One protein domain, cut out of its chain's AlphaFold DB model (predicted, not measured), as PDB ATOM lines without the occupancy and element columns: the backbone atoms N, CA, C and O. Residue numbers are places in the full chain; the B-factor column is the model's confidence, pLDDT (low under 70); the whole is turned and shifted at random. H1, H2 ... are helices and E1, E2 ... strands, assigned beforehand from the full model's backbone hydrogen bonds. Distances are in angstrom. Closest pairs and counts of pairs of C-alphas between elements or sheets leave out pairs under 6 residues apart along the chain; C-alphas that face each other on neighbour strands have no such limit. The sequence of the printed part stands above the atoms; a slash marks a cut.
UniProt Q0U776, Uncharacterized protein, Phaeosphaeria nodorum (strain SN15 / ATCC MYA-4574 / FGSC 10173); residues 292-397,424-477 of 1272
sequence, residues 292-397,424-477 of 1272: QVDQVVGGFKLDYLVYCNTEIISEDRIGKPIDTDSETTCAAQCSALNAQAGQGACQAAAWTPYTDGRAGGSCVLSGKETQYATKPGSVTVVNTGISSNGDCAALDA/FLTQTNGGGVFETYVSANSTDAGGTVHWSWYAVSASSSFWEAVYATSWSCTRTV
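This is residues 292 to 397 and 424 to 477 of the 1272 residues of an uncharacterized protein of Phaeosphaeria nodorum (strain SN15 / ATCC MYA-4574 / FGSC 10173) (UniProt Q0U776). Two parts stand side by side: a six-stranded sheet, curled like part of a barrel round the helix H1, and a long, narrow ribbon of three strands, E7, E8 and E9. The two sheets have no strands in contact; the short helix H2 grazes both, and the stretch that leads on from it to E7 is cut. The printed part has 160 residues, with the named elements in the order E1 E2 E3 H1 E4 E5 E6 H2 E7 E8 E9; the class is mostly strand. The large sheet runs E1, E2, E6, E4, E5, E3 and the ribbon E7, E8, E9, both antiparallel throughout. The whole is only just loose, close to compact, with a radius of gyration of the C-alphas of 18.3 A and spans of 54 by 44 by 26 A.

Begin at Gln 292: E1, residues 292 to 297, is an edge strand and forms a hairpin with E2, residues 300 to 312, where N 293 and O 304 are 2.8 A apart, within hydrogen-bond range. On the other side of E2 look for E6, residues 372 to 388, with N 303 and O 385 2.8 A apart. E2 bends by 120 degrees at residue 309, and E6 bends by 144 degrees at residue 375. Next to E6 is E4, residues 348 to 353, with N 351 and O 379 2.8 A apart. E4 forms a hairpin with E5, residues 361 to 366, where N 364 and O 350 are 2.8 A apart. The other edge strand is E3, residues 322 to 324, with N 322 and O 363 2.8 A apart across E3 and E5. This sheet is twisted, and from edge to edge the way across it turns by 135 degrees. It curls round H1, residues 327 to 341, which is on one face of it and makes two layers with it. The closest C-alphas of H1 and E4 are those of Glu 327 and Trp 351, 5.4 A apart; those of H1 and E1 are Val 297 and Ala 339, 6.4 A apart. E3, H1 and E4 form a split strand-helix-strand unit, two strands that run the same way with a helix between them in the chain and E5 between them in the sheet; its crossover is right-handed. Past E6, H2, residues 392 to 395, only grazes this sheet with its residues 393 to 395. H2 also only grazes the sheet of E7, residues 433 to 443, E8, residues 448 to 459, and E9, residues 471 to 476; the C-alphas of Cys 392 and Cys 473, the closest of H2 and E9, are 6.7 A apart. These three strands form a meander, each the antiparallel neighbour of the one before, with N 440 and O 452 2.8 A apart and N 449 and O 475 2.9 A apart. Residues 426 to 427 pair antiparallel with residues 434 to 435 of E7. E1 and E7 are apart, as are E6 and E9. In H1 every O i to N i+4 pair is within hydrogen-bond range; H2 is too short for such a pair.

Find C-alpha 292 at (28.226, -30.506, -27.475), where E1 begins. E2 spans 24.4 A, E6 27.7 A and H1 21.6 A, from C-alpha 327 at (37.515, -19.926, -30.261) to C-alpha 341. E7 spans 32.1 A and E8 35.0 A. E9 ends at C-alpha 476, at (6.488, -39.255, -29.747).

The C-alphas farthest apart are those of Asp 356 and Ala 445, at 59.4 A. Residues 398 to 423 are not printed, and C-alphas 397 and 424 are 27.9 A apart across this cut. Of the links printed whole, E8 to E9 is long, with 11 residues between them. The mean pLDDT of the printed part is 73.3; residues 389 to 397 and 424 to 477 are under 70.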
ATOM      1  N   GLN A 292      28.795 -30.700 -26.147       93.88
ATOM      2  CA  GLN A 292      28.226 -30.506 -27.475       93.88
ATOM      3  C   GLN A 292      27.665 -29.081 -27.579       93.88
ATOM      4  O   GLN A 292      26.947 -28.634 -26.683       93.88
ATOM      5  N   VAL A 293      27.991 -28.388 -28.667       91.69
ATOM      6  CA  VAL A 293      27.554 -27.031 -29.001       91.69
ATOM      7  C   VAL A 293      26.894 -27.071 -30.375       91.69
ATOM      8  O   VAL A 293      27.535 -27.390 -31.374       91.69
ATOM      9  N   ASP A 294      25.612 -26.733 -30.428       90.81
ATOM     10  CA  ASP A 294      24.832 -26.735 -31.663       90.81
ATOM     11  C   ASP A 294      24.861 -25.338 -32.308       90.81
ATOM     12  O   ASP A 294      24.484 -24.357 -31.665       90.81
ATOM     13  N   GLN A 295      25.264 -25.224 -33.575       87.56
ATOM     14  CA  GLN A 295      25.186 -23.977 -34.350       87.56
ATOM     15  C   GLN A 295      24.175 -24.113 -35.494       87.56
ATOM     16  O   GLN A 295      24.175 -25.110 -36.211       87.56
ATOM     17  N   VAL A 296      23.321 -23.106 -35.699       85.69
ATOM     18  CA  VAL A 296      22.317 -23.102 -36.777       85.69
ATOM     19  C   VAL A 296      22.704 -22.070 -37.831       85.69
ATOM     20  O   VAL A 296      22.786 -20.882 -37.529       85.69
ATOM     21  N   VAL A 297      22.934 -22.510 -39.071       86.56
ATOM     22  CA  VAL A 297      23.334 -21.645 -40.195       86.56
ATOM     23  C   VAL A 297      22.621 -22.081 -41.471       86.56
ATOM     24  O   VAL A 297      22.630 -23.257 -41.823       86.56
ATOM     25  N   GLY A 298      21.998 -21.138 -42.186       82.50
ATOM     26  CA  GLY A 298      21.445 -21.378 -43.527       82.50
ATOM     27  C   GLY A 298      20.342 -22.445 -43.614       82.50
ATOM     28  O   GLY A 298      20.105 -22.980 -44.691       82.50
ATOM     29  N   GLY A 299      19.684 -22.782 -42.498       81.44
ATOM     30  CA  GLY A 299      18.699 -23.870 -42.432       81.44
ATOM     31  C   GLY A 299      19.279 -25.254 -42.108       81.44
ATOM     32  O   GLY A 299      18.537 -26.237 -42.156       81.44
ATOM     33  N   PHE A 300      20.561 -25.336 -41.744       84.94
ATOM     34  CA  PHE A 300      21.208 -26.531 -41.197       84.94
ATOM     35  C   PHE A 300      21.526 -26.336 -39.710       84.94
ATOM     36  O   PHE A 300      21.955 -25.253 -39.309       84.94
ATOM     37  N   LYS A 301      21.362 -27.391 -38.910       89.56
ATOM     38  CA  LYS A 301      21.905 -27.502 -37.551       89.56
ATOM     39  C   LYS A 301      23.195 -28.326 -37.625       89.56
ATOM     40  O   LYS A 301      23.193 -29.437 -38.161       89.56
ATOM     41  N   LEU A 302      24.281 -27.735 -37.146       91.69
ATOM     42  CA  LEU A 302      25.633 -28.277 -37.111       91.69
ATOM     43  C   LEU A 302      25.991 -28.586 -35.656       91.69
ATOM     44  O   LEU A 302      26.013 -27.687 -34.813       91.69
ATOM     45  N   ASP A 303      26.269 -29.849 -35.376       92.88
ATOM     46  CA  ASP A 303      26.532 -30.356 -34.035       92.88
ATOM     47  C   ASP A 303      28.053 -30.403 -33.850       92.88
ATOM     48  O   ASP A 303      28.740 -31.155 -34.540       92.88
ATOM     49  N   TYR A 304      28.600 -29.582 -32.952       94.44
ATOM     50  CA  TYR A 304      30.037 -29.530 -32.678       94.44
ATOM     51  C   TYR A 304      30.372 -30.121 -31.308       94.44
ATOM     52  O   TYR A 304      29.718 -29.813 -30.318       94.44
ATOM     53  N   LEU A 305      31.432 -30.924 -31.223       96.25
ATOM     54  CA  LEU A 305      32.030 -31.385 -29.968       96.25
ATOM     55  C   LEU A 305      33.305 -30.583 -29.681       96.25
ATOM     56  O   LEU A 305      34.197 -30.506 -30.531       96.25
ATOM     57  N   VAL A 306      33.381 -29.971 -28.496       96.75
ATOM     58  CA  VAL A 306      34.468 -29.055 -28.114       96.75
ATOM     59  C   VAL A 306      35.570 -29.789 -27.340       96.75
ATOM     60  O   VAL A 306      35.326 -30.394 -26.297       96.75
ATOM     61  N   TYR A 307      36.811 -29.685 -27.811       96.50
ATOM     62  CA  TYR A 307      38.013 -30.246 -27.193       96.50
ATOM     63  C   TYR A 307      38.975 -29.132 -26.760       96.50
ATOM     64  O   TYR A 307      39.682 -28.528 -27.569       96.50
ATOM     65  N   CYS A 308      39.032 -28.879 -25.453       97.25
ATOM     66  CA  CYS A 308      39.966 -27.926 -24.856       97.25
ATOM     67  C   CYS A 308      41.397 -28.491 -24.773       97.25
ATOM     68  O   CYS A 308      41.595 -29.703 -24.686       97.25
ATOM     69  N   ASN A 309      42.399 -27.606 -24.753       96.56
ATOM     70  CA  ASN A 309      43.833 -27.935 -24.763       96.56
ATOM     71  C   ASN A 309      44.238 -28.915 -25.885       96.56
ATOM     72  O   ASN A 309      45.074 -29.797 -25.676       96.56
ATOM     73  N   THR A 310      43.622 -28.777 -27.060       94.75
ATOM     74  CA  THR A 310      43.728 -29.713 -28.187       94.75
ATOM     75  C   THR A 310      43.911 -28.951 -29.503       94.75
ATOM     76  O   THR A 310      43.212 -27.965 -29.740       94.75
ATOM     77  N   GLU A 311      44.818 -29.408 -30.371       94.38
ATOM     78  CA  GLU A 311      45.005 -28.899 -31.740       94.38
ATOM     79  C   GLU A 311      44.846 -29.986 -32.815       94.38
ATOM     80  O   GLU A 311      45.015 -31.178 -32.552       94.38
ATOM     81  N   ILE A 312      44.592 -29.547 -34.051       91.25
ATOM     82  CA  ILE A 312      44.547 -30.381 -35.257       91.25
ATOM     83  C   ILE A 312      45.962 -30.585 -35.825       91.25
ATOM     84  O   ILE A 312      46.604 -29.633 -36.277       91.25
ATOM     85  N   ILE A 313      46.404 -31.846 -35.907       88.88
ATOM     86  CA  ILE A 313      47.649 -32.266 -36.588       88.88
ATOM     87  C   ILE A 313      47.414 -32.636 -38.070       88.88
ATOM     88  O   ILE A 313      48.273 -33.233 -38.712       88.88
ATOM     89  N   SER A 314      46.239 -32.336 -38.625       78.75
ATOM     90  CA  SER A 314      45.900 -32.692 -40.009       78.75
ATOM     91  C   SER A 314      46.713 -31.896 -41.034       78.75
ATOM     92  O   SER A 314      46.863 -30.673 -40.918       78.75
ATOM     93  N   GLU A 315      47.180 -32.599 -42.068       75.25
ATOM     94  CA  GLU A 315      47.714 -32.014 -43.303       75.25
ATOM     95  C   GLU A 315      46.591 -31.457 -44.199       75.25
ATOM     96  O   GLU A 315      46.828 -30.536 -44.978       75.25
ATOM     97  N   ASP A 316      45.357 -31.964 -44.060       87.94
ATOM     98  CA  ASP A 316      44.185 -31.578 -44.860       87.94
ATOM     99  C   ASP A 316      43.560 -30.265 -44.351       87.94
ATOM    100  O   ASP A 316      42.445 -30.220 -43.818       87.94
ATOM    101  N   ARG A 317      44.341 -29.185 -44.427       90.56
ATOM    102  CA  ARG A 317      43.956 -27.835 -43.993       90.56
ATOM    103  C   ARG A 317      43.226 -27.099 -45.107       90.56
ATOM    104  O   ARG A 317      43.714 -27.021 -46.233       90.56
ATOM    105  N   ILE A 318      42.086 -26.495 -44.780       93.25
ATOM    106  CA  ILE A 318      41.312 -25.718 -45.747       93.25
ATOM    107  C   ILE A 318      41.847 -24.287 -45.774       93.25
ATOM    108  O   ILE A 318      41.523 -23.465 -44.919       93.25
ATOM    109  N   GLY A 319      42.673 -23.993 -46.776       92.19
ATOM    110  CA  GLY A 319      43.258 -22.669 -46.973       92.19
ATOM    111  C   GLY A 319      44.398 -22.342 -46.001       92.19
ATOM    112  O   GLY A 319      45.065 -23.221 -45.456       92.19
ATOM    113  N   LYS A 320      44.661 -21.041 -45.832       93.12
ATOM    114  CA  LYS A 320      45.619 -20.532 -44.840       93.12
ATOM    115  C   LYS A 320      44.926 -20.396 -43.473       93.12
ATOM    116  O   LYS A 320      43.713 -20.193 -43.455       93.12
ATOM    117  N   PRO A 321      45.667 -20.456 -42.351       93.50
ATOM    118  CA  PRO A 321      45.121 -20.102 -41.045       93.50
ATOM    119  C   PRO A 321      44.488 -18.703 -41.069       93.50
ATOM    120  O   PRO A 321      45.024 -17.795 -41.706       93.50
ATOM    121  N   ILE A 322      43.343 -18.561 -40.406       95.75
ATOM    122  CA  ILE A 322      42.532 -17.342 -40.365       95.75
ATOM    123  C   ILE A 322      42.705 -16.704 -38.989       95.75
ATOM    124  O   ILE A 322      42.465 -17.349 -37.971       95.75
ATOM    125  N   ASP A 323      43.092 -15.437 -38.943       96.31
ATOM    126  CA  ASP A 323      43.239 -14.719 -37.681       96.31
ATOM    127  C   ASP A 323      41.847 -14.366 -37.121       96.31
ATOM    128  O   ASP A 323      41.007 -13.793 -37.815       96.31
ATOM    129  N   THR A 324      41.575 -14.763 -35.874       96.25
ATOM    130  CA  THR A 324      40.242 -14.698 -35.241       96.25
ATOM    131  C   THR A 324      40.341 -14.276 -33.777       96.25
ATOM    132  O   THR A 324      41.259 -14.667 -33.060       96.25
ATOM    133  N   ASP A 325      39.383 -13.488 -33.311       94.75
ATOM    134  CA  ASP A 325      39.333 -12.941 -31.952       94.75
ATOM    135  C   ASP A 325      39.026 -13.989 -30.865       94.75
ATOM    136  O   ASP A 325      39.517 -13.851 -29.745       94.75
ATOM    137  N   SER A 326      38.279 -15.054 -31.183       95.25
ATOM    138  CA  SER A 326      37.924 -16.111 -30.224       95.25
ATOM    139  C   SER A 326      37.804 -17.517 -30.828       95.25
ATOM    140  O   SER A 326      37.558 -17.695 -32.026       95.25
ATOM    141  N   GLU A 327      37.869 -18.531 -29.958       94.25
ATOM    142  CA  GLU A 327      37.515 -19.926 -30.261       94.25
ATOM    143  C   GLU A 327      36.102 -20.082 -30.861       94.25
ATOM    144  O   GLU A 327      35.882 -20.903 -31.755       94.25
ATOM    145  N   THR A 328      35.160 -19.234 -30.442       94.31
ATOM    146  CA  THR A 328      33.759 -19.247 -30.897       94.31
ATOM    147  C   THR A 328      33.619 -18.722 -32.329       94.31
ATOM    148  O   THR A 328      32.895 -19.301 -33.143       94.31
ATOM    149  N   THR A 329      34.402 -17.695 -32.677       94.62
ATOM    150  CA  THR A 329      34.520 -17.146 -34.032       94.62
ATOM    151  C   THR A 329      35.189 -18.154 -34.963       94.62
ATOM    152  O   THR A 329      34.749 -18.330 -36.098       94.62
ATOM    153  N   CYS A 330      36.207 -18.877 -34.486       95.62
ATOM    154  CA  CYS A 330      36.842 -19.951 -35.252       95.62
ATOM    155  C   CYS A 330      35.860 -21.094 -35.582       95.62
ATOM    156  O   CYS A 330      35.796 -21.546 -36.728       95.62
ATOM    157  N   ALA A 331      35.022 -21.501 -34.620       94.06
ATOM    158  CA  ALA A 331      33.930 -22.442 -34.874       94.06
ATOM    159  C   ALA A 331      32.931 -21.899 -35.916       94.06
ATOM    160  O   ALA A 331      32.564 -22.610 -36.852       94.06
ATOM    161  N   ALA A 332      32.560 -20.619 -35.816       94.31
ATOM    162  CA  ALA A 332      31.655 -19.968 -36.762       94.31
ATOM    163  C   ALA A 332      32.195 -19.924 -38.208       94.31
ATOM    164  O   ALA A 332      31.409 -20.068 -39.144       94.31
ATOM    165  N   GLN A 333      33.516 -19.809 -38.419       95.19
ATOM    166  CA  GLN A 333      34.121 -19.917 -39.759       95.19
ATOM    167  C   GLN A 333      33.928 -21.317 -40.370       95.19
ATOM    168  O   GLN A 333      33.621 -21.440 -41.557       95.19
ATOM    169  N   CYS A 334      34.032 -22.377 -39.560       95.12
ATOM    170  CA  CYS A 334      33.741 -23.748 -39.998       95.12
ATOM    171  C   CYS A 334      32.264 -23.906 -40.404       95.12
ATOM    172  O   CYS A 334      31.958 -24.507 -41.436       95.12
ATOM    173  N   SER A 335      31.354 -23.309 -39.631       94.38
ATOM    174  CA  SER A 335      29.915 -23.296 -39.915       94.38
ATOM    175  C   SER A 335      29.564 -22.505 -41.180       94.38
ATOM    176  O   SER A 335      28.791 -22.984 -42.011       94.38
ATOM    177  N   ALA A 336      30.170 -21.329 -41.371       93.12
ATOM    178  CA  ALA A 336      30.003 -20.508 -42.569       93.12
ATOM    179  C   ALA A 336      30.471 -21.251 -43.831       93.12
ATOM    180  O   ALA A 336      29.764 -21.265 -44.839       93.12
ATOM    181  N   LEU A 337      31.620 -21.929 -43.758       94.19
ATOM    182  CA  LEU A 337      32.149 -22.739 -44.852       94.19
ATOM    183  C   LEU A 337      31.259 -23.957 -45.162       94.19
ATOM    184  O   LEU A 337      30.979 -24.223 -46.329       94.19
ATOM    185  N   ASN A 338      30.752 -24.656 -44.140       93.19
ATOM    186  CA  ASN A 338      29.792 -25.753 -44.325       93.19
ATOM    187  C   ASN A 338      28.488 -25.291 -44.997       93.19
ATOM    188  O   ASN A 338      27.956 -26.004 -45.849       93.19
ATOM    189  N   ALA A 339      27.987 -24.102 -44.647       87.50
ATOM    190  CA  ALA A 339      26.795 -23.527 -45.264       87.50
ATOM    191  C   ALA A 339      27.035 -23.091 -46.722       87.50
ATOM    192  O   ALA A 339      26.187 -23.338 -47.576       87.50
ATOM    193  N   GLN A 340      28.193 -22.493 -47.027       90.19
ATOM    194  CA  GLN A 340      28.553 -22.071 -48.390       90.19
ATOM    195  C   GLN A 340      28.819 -23.254 -49.335       90.19
ATOM    196  O   GLN A 340      28.448 -23.200 -50.503       90.19
ATOM    197  N   ALA A 341      29.458 -24.318 -48.841       88.25
ATOM    198  CA  ALA A 341      29.868 -25.459 -49.659       88.25
ATOM    199  C   ALA A 341      28.774 -26.524 -49.871       88.25
ATOM    200  O   ALA A 341      28.983 -27.456 -50.646       88.25
ATOM    201  N   GLY A 342      27.621 -26.407 -49.201       74.69
ATOM    202  CA  GLY A 342      26.538 -27.390 -49.302       74.69
ATOM    203  C   GLY A 342      26.761 -28.650 -48.458       74.69
ATOM    204  O   GLY A 342      26.494 -29.748 -48.934       74.69
ATOM    205  N   GLN A 343      27.176 -28.466 -47.196       80.81
ATOM    206  CA  GLN A 343      27.519 -29.486 -46.186       80.81
ATOM    207  C   GLN A 343      28.918 -30.122 -46.305       80.81
ATOM    208  O   GLN A 343      29.540 -30.167 -47.361       80.81
ATOM    209  N   GLY A 344      29.412 -30.638 -45.173       84.25
ATOM    210  CA  GLY A 344      30.536 -31.580 -45.074       84.25
ATOM    211  C   GLY A 344      31.946 -31.032 -45.322       84.25
ATOM    212  O   GLY A 344      32.910 -31.715 -44.984       84.25
ATOM    213  N   ALA A 345      32.082 -29.827 -45.878       93.00
ATOM    214  CA  ALA A 345      33.367 -29.258 -46.281       93.00
ATOM    215  C   ALA A 345      34.317 -28.936 -45.118       93.00
ATOM    216  O   ALA A 345      35.524 -28.973 -45.324       93.00
ATOM    217  N   CYS A 346      33.806 -28.631 -43.920       95.69
ATOM    218  CA  CYS A 346      34.605 -28.426 -42.712       95.69
ATOM    219  C   CYS A 346      34.198 -29.427 -41.621       95.69
ATOM    220  O   CYS A 346      33.091 -29.365 -41.072       95.69
ATOM    221  N   GLN A 347      35.112 -30.349 -41.305       95.19
ATOM    222  CA  GLN A 347      34.909 -31.402 -40.305       95.19
ATOM    223  C   GLN A 347      35.503 -31.038 -38.942       95.19
ATOM    224  O   GLN A 347      35.000 -31.500 -37.922       95.19
ATOM    225  N   ALA A 348      36.524 -30.179 -38.892       95.81
ATOM    226  CA  ALA A 348      37.048 -29.654 -37.635       95.81
ATOM    227  C   ALA A 348      37.668 -28.259 -37.809       95.81
ATOM    228  O   ALA A 348      38.139 -27.907 -38.894       95.81
ATOM    229  N   ALA A 349      37.713 -27.489 -36.723       96.25
ATOM    230  CA  ALA A 349      38.407 -26.206 -36.654       96.25
ATOM    231  C   ALA A 349      39.176 -26.075 -35.334       96.25
ATOM    232  O   ALA A 349      38.619 -26.343 -34.272       96.25
ATOM    233  N   ALA A 350      40.445 -25.671 -35.396       96.56
ATOM    234  CA  ALA A 350      41.308 -25.493 -34.229       96.56
ATOM    235  C   ALA A 350      41.767 -24.043 -34.089       96.56
ATOM    236  O   ALA A 350      42.475 -23.524 -34.950       96.56
ATOM    237  N   TRP A 351      41.410 -23.415 -32.974       97.50
ATOM    238  CA  TRP A 351      41.897 -22.107 -32.562       97.50
ATOM    239  C   TRP A 351      43.143 -22.257 -31.682       97.50
ATOM    240  O   TRP A 351      43.175 -23.078 -30.764       97.50
ATOM    241  N   THR A 352      44.185 -21.473 -31.952       96.56
ATOM    242  CA  THR A 352      45.369 -21.338 -31.089       96.56
ATOM    243  C   THR A 352      45.563 -19.859 -30.731       96.56
ATOM    244  O   THR A 352      45.832 -19.082 -31.649       96.56
ATOM    245  N   PRO A 353      45.487 -19.448 -29.450       96.19
ATOM    246  CA  PRO A 353      45.761 -18.069 -29.038       96.19
ATOM    247  C   PRO A 353      47.210 -17.672 -29.348       96.19
ATOM    248  O   PRO A 353      48.114 -18.513 -29.296       96.19
ATOM    249  N   TYR A 354      47.462 -16.393 -29.639       95.56
ATOM    250  CA  TYR A 354      48.834 -15.936 -29.874       95.56
ATOM    251  C   TYR A 354      49.666 -15.964 -28.586       95.56
ATOM    252  O   TYR A 354      49.294 -15.409 -27.554       95.56
ATOM    253  N   THR A 355      50.854 -16.564 -28.659       93.56
ATOM    254  CA  THR A 355      51.789 -16.663 -27.525       93.56
ATOM    255  C   THR A 355      52.646 -15.410 -27.318       93.56
ATOM    256  O   THR A 355      53.442 -15.370 -26.386       93.56
ATOM    257  N   ASP A 356      52.521 -14.402 -28.186       91.38
ATOM    258  CA  ASP A 356      53.287 -13.146 -28.148       91.38
ATOM    259  C   ASP A 356      52.551 -11.986 -27.447       91.38
ATOM    260  O   ASP A 356      53.070 -10.872 -27.381       91.38
ATOM    261  N   GLY A 357      51.361 -12.246 -26.895       89.19
ATOM    262  CA  GLY A 357      50.552 -11.257 -26.180       89.19
ATOM    263  C   GLY A 357      49.621 -10.425 -27.067       89.19
ATOM    264  O   GLY A 357      48.923  -9.554 -26.542       89.19
ATOM    265  N   ARG A 358      49.555 -10.683 -28.381       92.62
ATOM    266  CA  ARG A 358      48.471 -10.153 -29.224       92.62
ATOM    267  C   ARG A 358      47.125 -10.764 -28.823       92.62
ATOM    268  O   ARG A 358      47.043 -11.940 -28.482       92.62
ATOM    269  N   ALA A 359      46.064  -9.963 -28.893       91.94
ATOM    270  CA  ALA A 359      44.700 -10.443 -28.687       91.94
ATOM    271  C   ALA A 359      44.249 -11.349 -29.847       91.94
ATOM    272  O   ALA A 359      44.648 -11.145 -30.994       91.94
ATOM    273  N   GLY A 360      43.392 -12.326 -29.543       94.88
ATOM    274  CA  GLY A 360      42.921 -13.327 -30.498       94.88
ATOM    275  C   GLY A 360      43.883 -14.502 -30.695       94.88
ATOM    276  O   GLY A 360      44.755 -14.786 -29.869       94.88
ATOM    277  N   GLY A 361      43.691 -15.212 -31.802       95.81
ATOM    278  CA  GLY A 361      44.426 -16.418 -32.147       95.81
ATOM    279  C   GLY A 361      44.203 -16.860 -33.590       95.81
ATOM    280  O   GLY A 361      43.298 -16.395 -34.286       95.81
ATOM    281  N   SER A 362      45.038 -17.788 -34.040       96.38
ATOM    282  CA  SER A 362      44.983 -18.326 -35.397       96.38
ATOM    283  C   SER A 362      44.064 -19.548 -35.451       96.38
ATOM    284  O   SER A 362      44.239 -20.503 -34.689       96.38
ATOM    285  N   CYS A 363      43.078 -19.508 -36.343       97.00
ATOM    286  CA  CYS A 363      42.100 -20.558 -36.603       97.00
ATOM    287  C   CYS A 363      42.523 -21.411 -37.805       97.00
ATOM    288  O   CYS A 363      42.789 -20.888 -38.887       97.00
ATOM    289  N   VAL A 364      42.547 -22.732 -37.646       95.88
ATOM    290  CA  VAL A 364      42.862 -23.696 -38.710       95.88
ATOM    291  C   VAL A 364      41.640 -24.567 -38.978       95.88
ATOM    292  O   VAL A 364      41.263 -25.371 -38.130       95.88
ATOM    293  N   LEU A 365      41.045 -24.429 -40.164       96.25
ATOM    294  CA  LEU A 365      39.950 -25.280 -40.643       96.25
ATOM    295  C   LEU A 365      40.505 -26.558 -41.298       96.25
ATOM    296  O   LEU A 365      41.560 -26.515 -41.938       96.25
ATOM    297  N   SER A 366      39.801 -27.687 -41.186       95.94
ATOM    298  CA  SER A 366      40.194 -28.963 -41.806       95.94
ATOM    299  C   SER A 366      38.995 -29.729 -42.376       95.94
ATOM    300  O   SER A 366      37.919 -29.763 -41.770       95.94
ATOM    301  N   GLY A 367      39.175 -30.313 -43.566       94.00
ATOM    302  CA  GLY A 367      38.096 -30.894 -44.377       94.00
ATOM    303  C   GLY A 367      37.812 -32.374 -44.125       94.00
ATOM    304  O   GLY A 367      36.819 -32.903 -44.624       94.00
ATOM    305  N   LYS A 368      38.654 -33.043 -43.334       88.62
ATOM    306  CA  LYS A 368      38.615 -34.489 -43.126       88.62
ATOM    307  C   LYS A 368      39.051 -34.871 -41.717       88.62
ATOM    308  O   LYS A 368      39.987 -34.274 -41.197       88.62
ATOM    309  N   GLU A 369      38.401 -35.902 -41.170       71.62
ATOM    310  CA  GLU A 369      38.737 -36.669 -39.959       71.62
ATOM    311  C   GLU A 369      40.194 -36.475 -39.495       71.62
ATOM    312  O   GLU A 369      41.145 -37.022 -40.062       71.62
ATOM    313  N   THR A 370      40.359 -35.622 -38.484       80.62
ATOM    314  CA  THR A 370      41.654 -35.072 -38.087       80.62
ATOM    315  C   THR A 370      42.312 -35.893 -36.983       80.62
ATOM    316  O   THR A 370      41.659 -36.425 -36.087       80.62
ATOM    317  N   GLN A 371      43.645 -35.965 -37.008       88.44
ATOM    318  CA  GLN A 371      44.411 -36.368 -35.828       88.44
ATOM    319  C   GLN A 371      44.522 -35.181 -34.865       88.44
ATOM    320  O   GLN A 371      44.665 -34.036 -35.306       88.44
ATOM    321  N   TYR A 372      44.501 -35.464 -33.562       91.62
ATOM    322  CA  TYR A 372      44.511 -34.462 -32.495       91.62
ATOM    323  C   TYR A 372      45.762 -34.586 -31.618       91.62
ATOM    324  O   TYR A 372      46.123 -35.694 -31.217       91.62
ATOM    325  N   ALA A 373      46.387 -33.459 -31.273       92.56
ATOM    326  CA  ALA A 373      47.445 -33.383 -30.261       92.56
ATOM    327  C   ALA A 373      46.979 -32.565 -29.055       92.56
ATOM    328  O   ALA A 373      46.288 -31.560 -29.206       92.56
ATOM    329  N   THR A 374      47.412 -32.944 -27.853       94.44
ATOM    330  CA  THR A 374      47.266 -32.091 -26.667       94.44
ATOM    331  C   THR A 374      48.225 -30.908 -26.748       94.44
ATOM    332  O   THR A 374      49.443 -31.100 -26.711       94.44
ATOM    333  N   LYS A 375      47.684 -29.690 -26.786       94.00
ATOM    334  CA  LYS A 375      48.433 -28.430 -26.799       94.00
ATOM    335  C   LYS A 375      47.750 -27.416 -25.876       94.00
ATOM    336  O   LYS A 375      46.617 -27.017 -26.157       94.00
ATOM    337  N   PRO A 376      48.405 -26.989 -24.779       93.69
ATOM    338  CA  PRO A 376      47.829 -26.039 -23.833       93.69
ATOM    339  C   PRO A 376      47.292 -24.772 -24.510       93.69
ATOM    340  O   PRO A 376      47.927 -24.226 -25.411       93.69
ATOM    341  N   GLY A 377      46.109 -24.326 -24.088       92.56
ATOM    342  CA  GLY A 377      45.437 -23.132 -24.607       92.56
ATOM    343  C   GLY A 377      44.818 -23.261 -26.005       92.56
ATOM    344  O   GLY A 377      44.065 -22.378 -26.393       92.56
ATOM    345  N   SER A 378      45.082 -24.334 -26.761       95.31
ATOM    346  CA  SER A 378      44.421 -24.553 -28.060       95.31
ATOM    347  C   SER A 378      43.030 -25.161 -27.875       95.31
ATOM    348  O   SER A 378      42.822 -25.967 -26.966       95.31
ATOM    349  N   VAL A 379      42.080 -24.792 -28.730       96.81
ATOM    350  CA  VAL A 379      40.684 -25.246 -28.659       96.81
ATOM    351  C   VAL A 379      40.276 -25.792 -30.018       96.81
ATOM    352  O   VAL A 379      40.290 -25.063 -31.006       96.81
ATOM    353  N   THR A 380      39.913 -27.071 -30.080       96.50
ATOM    354  CA  THR A 380      39.450 -27.722 -31.312       96.50
ATOM    355  C   THR A 380      37.964 -28.027 -31.218       96.50
ATOM    356  O   THR A 380      37.535 -28.693 -30.284       96.50
ATOM    357  N   VAL A 381      37.179 -27.591 -32.200       95.69
ATOM    358  CA  VAL A 381      35.796 -28.042 -32.395       95.69
ATOM    359  C   VAL A 381      35.735 -29.056 -33.531       95.69
ATOM    360  O   VAL A 381      36.397 -28.891 -34.558       95.69
ATOM    361  N   VAL A 382      34.941 -30.107 -33.350       96.00
ATOM    362  CA  VAL A 382      34.781 -31.201 -34.317       96.00
ATOM    363  C   VAL A 382      33.310 -31.318 -34.676       96.00
ATOM    364  O   VAL A 382      32.479 -31.459 -33.786       96.00
ATOM    365  N   ASN A 383      32.989 -31.249 -35.964       93.75
ATOM    366  CA  ASN A 383      31.638 -31.431 -36.480       93.75
ATOM    367  C   ASN A 383      31.254 -32.917 -36.360       93.75
ATOM    368  O   ASN A 383      31.806 -33.763 -37.065       93.75
ATOM    369  N   THR A 384      30.344 -33.236 -35.443       93.94
ATOM    370  CA  THR A 384      29.859 -34.597 -35.178       93.94
ATOM    371  C   THR A 384      28.555 -34.919 -35.904       93.94
ATOM    372  O   THR A 384      28.171 -36.089 -35.956       93.94
ATOM    373  N   GLY A 385      27.881 -33.925 -36.489       89.94
ATOM    374  CA  GLY A 385      26.628 -34.130 -37.204       89.94
ATOM    375  C   GLY A 385      26.145 -32.893 -37.954       89.94
ATOM    376  O   GLY A 385      26.251 -31.767 -37.480       89.94
ATOM    377  N   ILE A 386      25.552 -33.120 -39.125       88.69
ATOM    378  CA  ILE A 386      24.841 -32.098 -39.896       88.69
ATOM    379  C   ILE A 386      23.408 -32.587 -40.064       88.69
ATOM    380  O   ILE A 386      23.189 -33.663 -40.618       88.69
ATOM    381  N   SER A 387      22.434 -31.804 -39.606       87.69
ATOM    382  CA  SER A 387      21.010 -32.071 -39.832       87.69
ATOM    383  C   SER A 387      20.376 -30.934 -40.632       87.69
ATOM    384  O   SER A 387      20.500 -29.753 -40.302       87.69
ATOM    385  N   SER A 388      19.734 -31.292 -41.741       84.12
ATOM    386  CA  SER A 388      19.012 -30.374 -42.621       84.12
ATOM    387  C   SER A 388      17.552 -30.241 -42.201       84.12
ATOM    388  O   SER A 388      16.964 -31.152 -41.615       84.12
ATOM    389  N   ASN A 389      16.943 -29.101 -42.529       63.00
ATOM    390  CA  ASN A 389      15.521 -28.880 -42.297       63.00
ATOM    391  C   ASN A 389      14.678 -29.922 -43.063       63.00
ATOM    392  O   ASN A 389      14.608 -29.887 -44.292       63.00
ATOM    393  N   GLY A 390      14.064 -30.851 -42.324       58.41
ATOM    394  CA  GLY A 390      13.242 -31.950 -42.842       58.41
ATOM    395  C   GLY A 390      13.776 -33.361 -42.560       58.41
ATOM    396  O   GLY A 390      12.981 -34.300 -42.569       58.41
ATOM    397  N   ASP A 391      15.069 -33.545 -42.263       51.97
ATOM    398  CA  ASP A 391      15.655 -34.885 -42.078       51.97
ATOM    399  C   ASP A 391      15.607 -35.362 -40.612       51.97
ATOM    400  O   ASP A 391      16.613 -35.495 -39.910       51.97
ATOM    401  N   CYS A 392      14.389 -35.604 -40.121       44.97
ATOM    402  CA  CYS A 392      14.158 -36.049 -38.743       44.97
ATOM    403  C   CYS A 392      14.760 -37.435 -38.428       44.97
ATOM    404  O   CYS A 392      14.960 -37.744 -37.253       44.97
ATOM    405  N   ALA A 393      15.082 -38.253 -39.437       43.22
ATOM    406  CA  ALA A 393      15.619 -39.602 -39.238       43.22
ATOM    407  C   ALA A 393      17.030 -39.599 -38.616       43.22
ATOM    408  O   ALA A 393      17.389 -40.528 -37.891       43.22
ATOM    409  N   ALA A 394      17.814 -38.534 -38.827       43.38
ATOM    410  CA  ALA A 394      19.133 -38.378 -38.210       43.38
ATOM    411  C   ALA A 394      19.070 -38.274 -36.668       43.38
ATOM    412  O   ALA A 394      19.993 -38.701 -35.972       43.38
ATOM    413  N   LEU A 395      17.964 -37.757 -36.117       42.50
ATOM    414  CA  LEU A 395      17.767 -37.565 -34.673       42.50
ATOM    415  C   LEU A 395      17.414 -38.857 -33.912       42.50
ATOM    416  O   LEU A 395      17.603 -38.913 -32.693       42.50
ATOM    417  N   ASP A 396      16.944 -39.903 -34.598       39.59
ATOM    418  CA  ASP A 396      16.552 -41.168 -33.959       39.59
ATOM    419  C   ASP A 396      17.747 -42.038 -33.527       39.59
ATOM    420  O   ASP A 396      17.622 -42.833 -32.593       39.59
ATOM    421  N   ALA A 397      18.917 -41.882 -34.156       35.41
ATOM    422  CA  ALA A 397      20.052 -42.791 -33.967       35.41
ATOM    423  C   ALA A 397      20.839 -42.581 -32.654       35.41
ATOM    424  O   ALA A 397      21.344 -43.547 -32.082       35.41
ATOM    425  N   PHE A 424      19.982 -15.722 -29.795       36.62
ATOM    426  CA  PHE A 424      21.022 -15.143 -30.656       36.62
ATOM    427  C   PHE A 424      20.746 -13.647 -30.887       36.62
ATOM    428  O   PHE A 424      19.590 -13.235 -30.866       36.62
ATOM    429  N   LEU A 425      21.770 -12.836 -31.144       33.41
ATOM    430  CA  LEU A 425      21.602 -11.445 -31.575       33.41
ATOM    431  C   LEU A 425      22.476 -11.194 -32.801       33.41
ATOM    432  O   LEU A 425      23.643 -10.820 -32.687       33.41
ATOM    433  N   THR A 426      21.913 -11.413 -33.986       38.34
ATOM    434  CA  THR A 426      22.546 -11.041 -35.252       38.34
ATOM    435  C   THR A 426      22.241  -9.574 -35.539       38.34
ATOM    436  O   THR A 426      21.169  -9.210 -36.024       38.34
ATOM    437  N   GLN A 427      23.200  -8.709 -35.198       34.56
ATOM    438  CA  GLN A 427      23.182  -7.294 -35.558       34.56
ATOM    439  C   GLN A 427      23.637  -7.133 -37.013       34.56
ATOM    440  O   GLN A 427      24.786  -7.416 -37.349       34.56
ATOM    441  N   THR A 428      22.757  -6.652 -37.890       38.06
ATOM    442  CA  THR A 428      23.138  -6.331 -39.272       38.06
ATOM    443  C   THR A 428      24.042  -5.094 -39.306       38.06
ATOM    444  O   THR A 428      23.655  -4.043 -38.779       38.06
ATOM    445  N   ASN A 429      25.196  -5.180 -39.981       36.41
ATOM    446  CA  ASN A 429      26.040  -4.020 -40.299       36.41
ATOM    447  C   ASN A 429      25.202  -2.959 -41.035       36.41
ATOM    448  O   ASN A 429      24.808  -3.167 -42.180       36.41
ATOM    449  N   GLY A 430      24.899  -1.852 -40.352       42.69
ATOM    450  CA  GLY A 430      23.943  -0.835 -40.807       42.69
ATOM    451  C   GLY A 430      23.002  -0.319 -39.710       42.69
ATOM    452  O   GLY A 430      22.457   0.767 -39.856       42.69
ATOM    453  N   GLY A 431      22.849  -1.042 -38.591       44.88
ATOM    454  CA  GLY A 431      22.243  -0.490 -37.369       44.88
ATOM    455  C   GLY A 431      20.744  -0.164 -37.456       44.88
ATOM    456  O   GLY A 431      20.337   0.938 -37.101       44.88
ATOM    457  N   GLY A 432      19.917  -1.118 -37.898       44.16
ATOM    458  CA  GLY A 432      18.461  -0.921 -38.008       44.16
ATOM    459  C   GLY A 432      17.578  -2.122 -37.655       44.16
ATOM    460  O   GLY A 432      16.410  -1.916 -37.330       44.16
ATOM    461  N   VAL A 433      18.115  -3.350 -37.682       40.38
ATOM    462  CA  VAL A 433      17.388  -4.587 -37.355       40.38
ATOM    463  C   VAL A 433      18.216  -5.446 -36.399       40.38
ATOM    464  O   VAL A 433      19.410  -5.666 -36.621       40.38
ATOM    465  N   PHE A 434      17.566  -5.943 -35.347       50.16
ATOM    466  CA  PHE A 434      18.066  -7.011 -34.486       50.16
ATOM    467  C   PHE A 434      17.328  -8.299 -34.842       50.16
ATOM    468  O   PHE A 434      16.126  -8.402 -34.596       50.16
ATOM    469  N   GLU A 435      18.025  -9.282 -35.404       46.31
ATOM    470  CA  GLU A 435      17.482 -10.635 -35.516       46.31
ATOM    471  C   GLU A 435      17.813 -11.437 -34.254       46.31
ATOM    472  O   GLU A 435      18.972 -11.516 -33.843       46.31
ATOM    473  N   THR A 436      16.797 -12.055 -33.650       46.91
ATOM    474  CA  THR A 436      16.977 -13.017 -32.560       46.91
ATOM    475  C   THR A 436      16.258 -14.330 -32.824       46.91
ATOM    476  O   THR A 436      15.179 -14.354 -33.413       46.91
ATOM    477  N   TYR A 437      16.879 -15.434 -32.408       47.25
ATOM    478  CA  TYR A 437      16.390 -16.790 -32.642       47.25
ATOM    479  C   TYR A 437      15.949 -17.407 -31.316       47.25
ATOM    480  O   TYR A 437      16.773 -17.647 -30.431       47.25
ATOM    481  N   VAL A 438      14.646 -17.658 -31.183       44.12
ATOM    482  CA  VAL A 438      14.008 -18.186 -29.968       44.12
ATOM    483  C   VAL A 438      13.521 -19.606 -30.228       44.12
ATOM    484  O   VAL A 438      12.781 -19.834 -31.185       44.12
ATOM    485  N   SER A 439      13.881 -20.560 -29.368       49.09
ATOM    486  CA  SER A 439      13.238 -21.877 -29.341       49.09
ATOM    487  C   SER A 439      12.063 -21.909 -28.367       49.09
ATOM    488  O   SER A 439      12.122 -21.377 -27.259       49.09
ATOM    489  N   ALA A 440      11.006 -22.602 -28.770       50.31
ATOM    490  CA  ALA A 440       9.983 -23.123 -27.882       50.31
ATOM    491  C   ALA A 440       9.848 -24.630 -28.111       50.31
ATOM    492  O   ALA A 440      10.120 -25.137 -29.202       50.31
ATOM    493  N   ASN A 441       9.360 -25.345 -27.103       54.78
ATOM    494  CA  ASN A 441       8.784 -26.662 -27.316       54.78
ATOM    495  C   ASN A 441       7.321 -26.682 -26.868       54.78
ATOM    496  O   ASN A 441       6.874 -25.874 -26.054       54.78
ATOM    497  N   SER A 442       6.560 -27.598 -27.450       54.66
ATOM    498  CA  SER A 442       5.212 -27.932 -27.003       54.66
ATOM    499  C   SER A 442       5.060 -29.445 -27.034       54.66
ATOM    500  O   SER A 442       5.646 -30.111 -27.882       54.66
ATOM    501  N   THR A 443       4.318 -30.008 -26.084       55.94
ATOM    502  CA  THR A 443       4.010 -31.443 -26.075       55.94
ATOM    503  C   THR A 443       2.523 -31.608 -26.324       55.94
ATOM    504  O   THR A 443       1.718 -31.009 -25.609       55.94
ATOM    505  N   ASP A 444       2.149 -32.373 -27.347       68.81
ATOM    506  CA  ASP A 444       0.740 -32.632 -27.637       68.81
ATOM    507  C   ASP A 444       0.136 -33.717 -26.728       68.81
ATOM    508  O   ASP A 444       0.818 -34.390 -25.952       68.81
ATOM    509  N   ALA A 445      -1.182 -33.904 -26.837       53.84
ATOM    510  CA  ALA A 445      -1.928 -34.884 -26.051       53.84
ATOM    511  C   ALA A 445      -1.540 -36.356 -26.332       53.84
ATOM    512  O   ALA A 445      -1.995 -37.244 -25.612       53.84
ATOM    513  N   GLY A 446      -0.718 -36.628 -27.353       65.56
ATOM    514  CA  GLY A 446      -0.129 -37.938 -27.633       65.56
ATOM    515  C   GLY A 446       1.240 -38.162 -26.980       65.56
ATOM    516  O   GLY A 446       1.829 -39.222 -27.183       65.56
ATOM    517  N   GLY A 447       1.769 -37.194 -26.219       57.81
ATOM    518  CA  GLY A 447       3.132 -37.256 -25.675       57.81
ATOM    519  C   GLY A 447       4.211 -36.963 -26.724       57.81
ATOM    520  O   GLY A 447       5.358 -37.394 -26.583       57.81
ATOM    521  N   THR A 448       3.848 -36.264 -27.800       50.50
ATOM    522  CA  THR A 448       4.766 -35.910 -28.885       50.50
ATOM    523  C   THR A 448       5.323 -34.520 -28.654       50.50
ATOM    524  O   THR A 448       4.564 -33.555 -28.577       50.50
ATOM    525  N   VAL A 449       6.648 -34.419 -28.529       47.94
ATOM    526  CA  VAL A 449       7.336 -33.137 -28.363       47.94
ATOM    527  C   VAL A 449       7.601 -32.541 -29.743       47.94
ATOM    528  O   VAL A 449       8.231 -33.179 -30.591       47.94
ATOM    529  N   HIS A 450       7.121 -31.318 -29.936       53.34
ATOM    530  CA  HIS A 450       7.318 -30.475 -31.110       53.34
ATOM    531  C   HIS A 450       8.286 -29.352 -30.742       53.34
ATOM    532  O   HIS A 450       7.994 -28.571 -29.833       53.34
ATOM    533  N   TRP A 451       9.425 -29.268 -31.429       53.00
ATOM    534  CA  TRP A 451      10.404 -28.188 -31.250       53.00
ATOM    535  C   TRP A 451      10.262 -27.150 -32.359       53.00
ATOM    536  O   TRP A 451      10.438 -27.494 -33.530       53.00
ATOM    537  N   SER A 452       9.993 -25.900 -31.979       48.25
ATOM    538  CA  SER A 452       9.800 -24.772 -32.894       48.25
ATOM    539  C   SER A 452      10.858 -23.702 -32.664       48.25
ATOM    540  O   SER A 452      11.061 -23.271 -31.531       48.25
ATOM    541  N   TRP A 453      11.489 -23.235 -33.739       50.88
ATOM    542  CA  TRP A 453      12.413 -22.099 -33.710       50.88
ATOM    543  C   TRP A 453      11.799 -20.917 -34.462       50.88
ATOM    544  O   TRP A 453      11.218 -21.101 -35.531       50.88
ATOM    545  N   TYR A 454      11.930 -19.717 -33.900       48.09
ATOM    546  CA  TYR A 454      11.400 -18.472 -34.452       48.09
ATOM    547  C   TYR A 454      12.538 -17.476 -34.649       48.09
ATOM    548  O   TYR A 454      13.207 -17.122 -33.678       48.09
ATOM    549  N   ALA A 455      12.722 -16.997 -35.879       45.12
ATOM    550  CA  ALA A 455      13.448 -15.760 -36.128       45.12
ATOM    551  C   ALA A 455      12.533 -14.570 -35.792       45.12
ATOM    552  O   ALA A 455      11.359 -14.545 -36.169       45.12
ATOM    553  N   VAL A 456      13.057 -13.594 -35.057       45.72
ATOM    554  CA  VAL A 456      12.345 -12.387 -34.627       45.72
ATOM    555  C   VAL A 456      13.209 -11.183 -34.981       45.72
ATOM    556  O   VAL A 456      14.229 -10.934 -34.346       45.72
ATOM    557  N   SER A 457      12.810 -10.461 -36.025       47.84
ATOM    558  CA  SER A 457      13.514  -9.303 -36.580       47.84
ATOM    559  C   SER A 457      12.917  -7.994 -36.049       47.84
ATOM    560  O   SER A 457      11.968  -7.463 -36.629       47.84
ATOM    561  N   ALA A 458      13.444  -7.463 -34.947       41.56
ATOM    562  CA  ALA A 458      12.981  -6.195 -34.381       41.56
ATOM    563  C   ALA A 458      13.667  -5.006 -35.070       41.56
ATOM    564  O   ALA A 458      14.897  -4.936 -35.096       41.56
ATOM    565  N   SER A 459      12.888  -4.054 -35.591       41.62
ATOM    566  CA  SER A 459      13.425  -2.778 -36.087       41.62
ATOM    567  C   SER A 459      13.393  -1.705 -34.997       41.62
ATOM    568  O   SER A 459      12.639  -1.818 -34.028       41.62
ATOM    569  N   SER A 460      14.187  -0.643 -35.148       41.28
ATOM    570  CA  SER A 460      14.373   0.406 -34.126       41.28
ATOM    571  C   SER A 460      13.118   1.216 -33.748       41.28
ATOM    572  O   SER A 460      13.170   2.008 -32.806       41.28
ATOM    573  N   SER A 461      11.989   1.009 -34.431       36.53
ATOM    574  CA  SER A 461      10.700   1.661 -34.160       36.53
ATOM    575  C   SER A 461       9.522   0.699 -33.939       36.53
ATOM    576  O   SER A 461       8.544   1.111 -33.311       36.53
ATOM    577  N   PHE A 462       9.587  -0.560 -34.397       38.66
ATOM    578  CA  PHE A 462       8.459  -1.506 -34.329       38.66
ATOM    579  C   PHE A 462       8.904  -2.957 -34.071       38.66
ATOM    580  O   PHE A 462       9.790  -3.482 -34.752       38.66
ATOM    581  N   TRP A 463       8.218  -3.627 -33.136       35.00
ATOM    582  CA  TRP A 463       8.315  -5.073 -32.900       35.00
ATOM    583  C   TRP A 463       7.263  -5.822 -33.732       35.00
ATOM    584  O   TRP A 463       6.205  -6.188 -33.222       35.00
ATOM    585  N   GLU A 464       7.558  -6.069 -35.008       35.91
ATOM    586  CA  GLU A 464       6.820  -7.037 -35.828       35.91
ATOM    587  C   GLU A 464       7.677  -8.287 -36.066       35.91
ATOM    588  O   GLU A 464       8.867  -8.198 -36.359       35.91
ATOM    589  N   ALA A 465       7.081  -9.476 -35.951       33.25
ATOM    590  CA  ALA A 465       7.750 -10.735 -36.279       33.25
ATOM    591  C   ALA A 465       7.674 -10.974 -37.798       33.25
ATOM    592  O   ALA A 465       6.800 -11.699 -38.273       33.25
ATOM    593  N   VAL A 466       8.551 -10.311 -38.561       37.16
ATOM    594  CA  VAL A 466       8.393 -10.163 -40.022       37.16
ATOM    595  C   VAL A 466       8.493 -11.497 -40.785       37.16
ATOM    596  O   VAL A 466       7.773 -11.675 -41.765       37.16
ATOM    597  N   TYR A 467       9.306 -12.464 -40.328       31.92
ATOM    598  CA  TYR A 467       9.405 -13.796 -40.950       31.92
ATOM    599  C   TYR A 467       9.560 -14.941 -39.940       31.92
ATOM    600  O   TYR A 467      10.596 -15.093 -39.301       31.92
ATOM    601  N   ALA A 468       8.558 -15.822 -39.869       31.80
ATOM    602  CA  ALA A 468       8.599 -17.043 -39.064       31.80
ATOM    603  C   ALA A 468       9.057 -18.260 -39.896       31.80
ATOM    604  O   ALA A 468       8.241 -19.002 -40.443       31.80
ATOM    605  N   THR A 469      10.367 -18.502 -39.966       35.66
ATOM    606  CA  THR A 469      10.962 -19.732 -40.527       35.66
ATOM    607  C   THR A 469      10.862 -20.904 -39.542       35.66
ATOM    608  O   THR A 469      11.864 -21.426 -39.053       35.66
ATOM    609  N   SER A 470       9.633 -21.332 -39.242       37.66
ATOM    610  CA  SER A 470       9.370 -22.388 -38.262       37.66
ATOM    611  C   SER A 470       9.970 -23.737 -38.676       37.66
ATOM    612  O   SER A 470       9.398 -24.459 -39.498       37.66
ATOM    613  N   TRP A 471      11.075 -24.128 -38.040       41.75
ATOM    614  CA  TRP A 471      11.382 -25.550 -37.859       41.75
ATOM    615  C   TRP A 471      10.244 -26.209 -37.069       41.75
ATOM    616  O   TRP A 471       9.656 -25.580 -36.189       41.75
ATOM    617  N   SER A 472       9.950 -27.473 -37.364       42.59
ATOM    618  CA  SER A 472       9.095 -28.316 -36.522       42.59
ATOM    619  C   SER A 472       9.601 -29.755 -36.564       42.59
ATOM    620  O   SER A 472       9.505 -30.434 -37.580       42.59
ATOM    621  N   CYS A 473      10.196 -30.211 -35.459       42.03
ATOM    622  CA  CYS A 473      10.606 -31.606 -35.290       42.03
ATOM    623  C   CYS A 473       9.690 -32.280 -34.267       42.03
ATOM    624  O   CYS A 473       9.586 -31.810 -33.133       42.03
ATOM    625  N   THR A 474       9.051 -33.376 -34.675       39.16
ATOM    626  CA  THR A 474       7.894 -33.998 -34.011       39.16
ATOM    627  C   THR A 474       8.245 -35.428 -33.583       39.16
ATOM    628  O   THR A 474       8.307 -36.318 -34.429       39.16
ATOM    629  N   ARG A 475       8.488 -35.673 -32.284       41.09
ATOM    630  CA  ARG A 475       8.872 -37.011 -31.766       41.09
ATOM    631  C   ARG A 475       7.977 -37.474 -30.618       41.09
ATOM    632  O   ARG A 475       7.932 -36.834 -29.570       41.09
ATOM    633  N   THR A 476       7.304 -38.612 -30.792       34.94
ATOM    634  CA  THR A 476       6.488 -39.255 -29.747       34.94
ATOM    635  C   THR A 476       7.391 -39.939 -28.725       34.94
ATOM    636  O   THR A 476       8.156 -40.836 -29.079       34.94
ATOM    637  N   VAL A 477       7.313 -39.528 -27.455       36.12
ATOM    638  CA  VAL A 477       8.162 -40.064 -26.379       36.12
ATOM    639  C   VAL A 477       7.305 -40.826 -25.371       36.12
ATOM    640  O   VAL A 477       6.564 -40.238 -24.587       36.12
TER     641      VAL A 477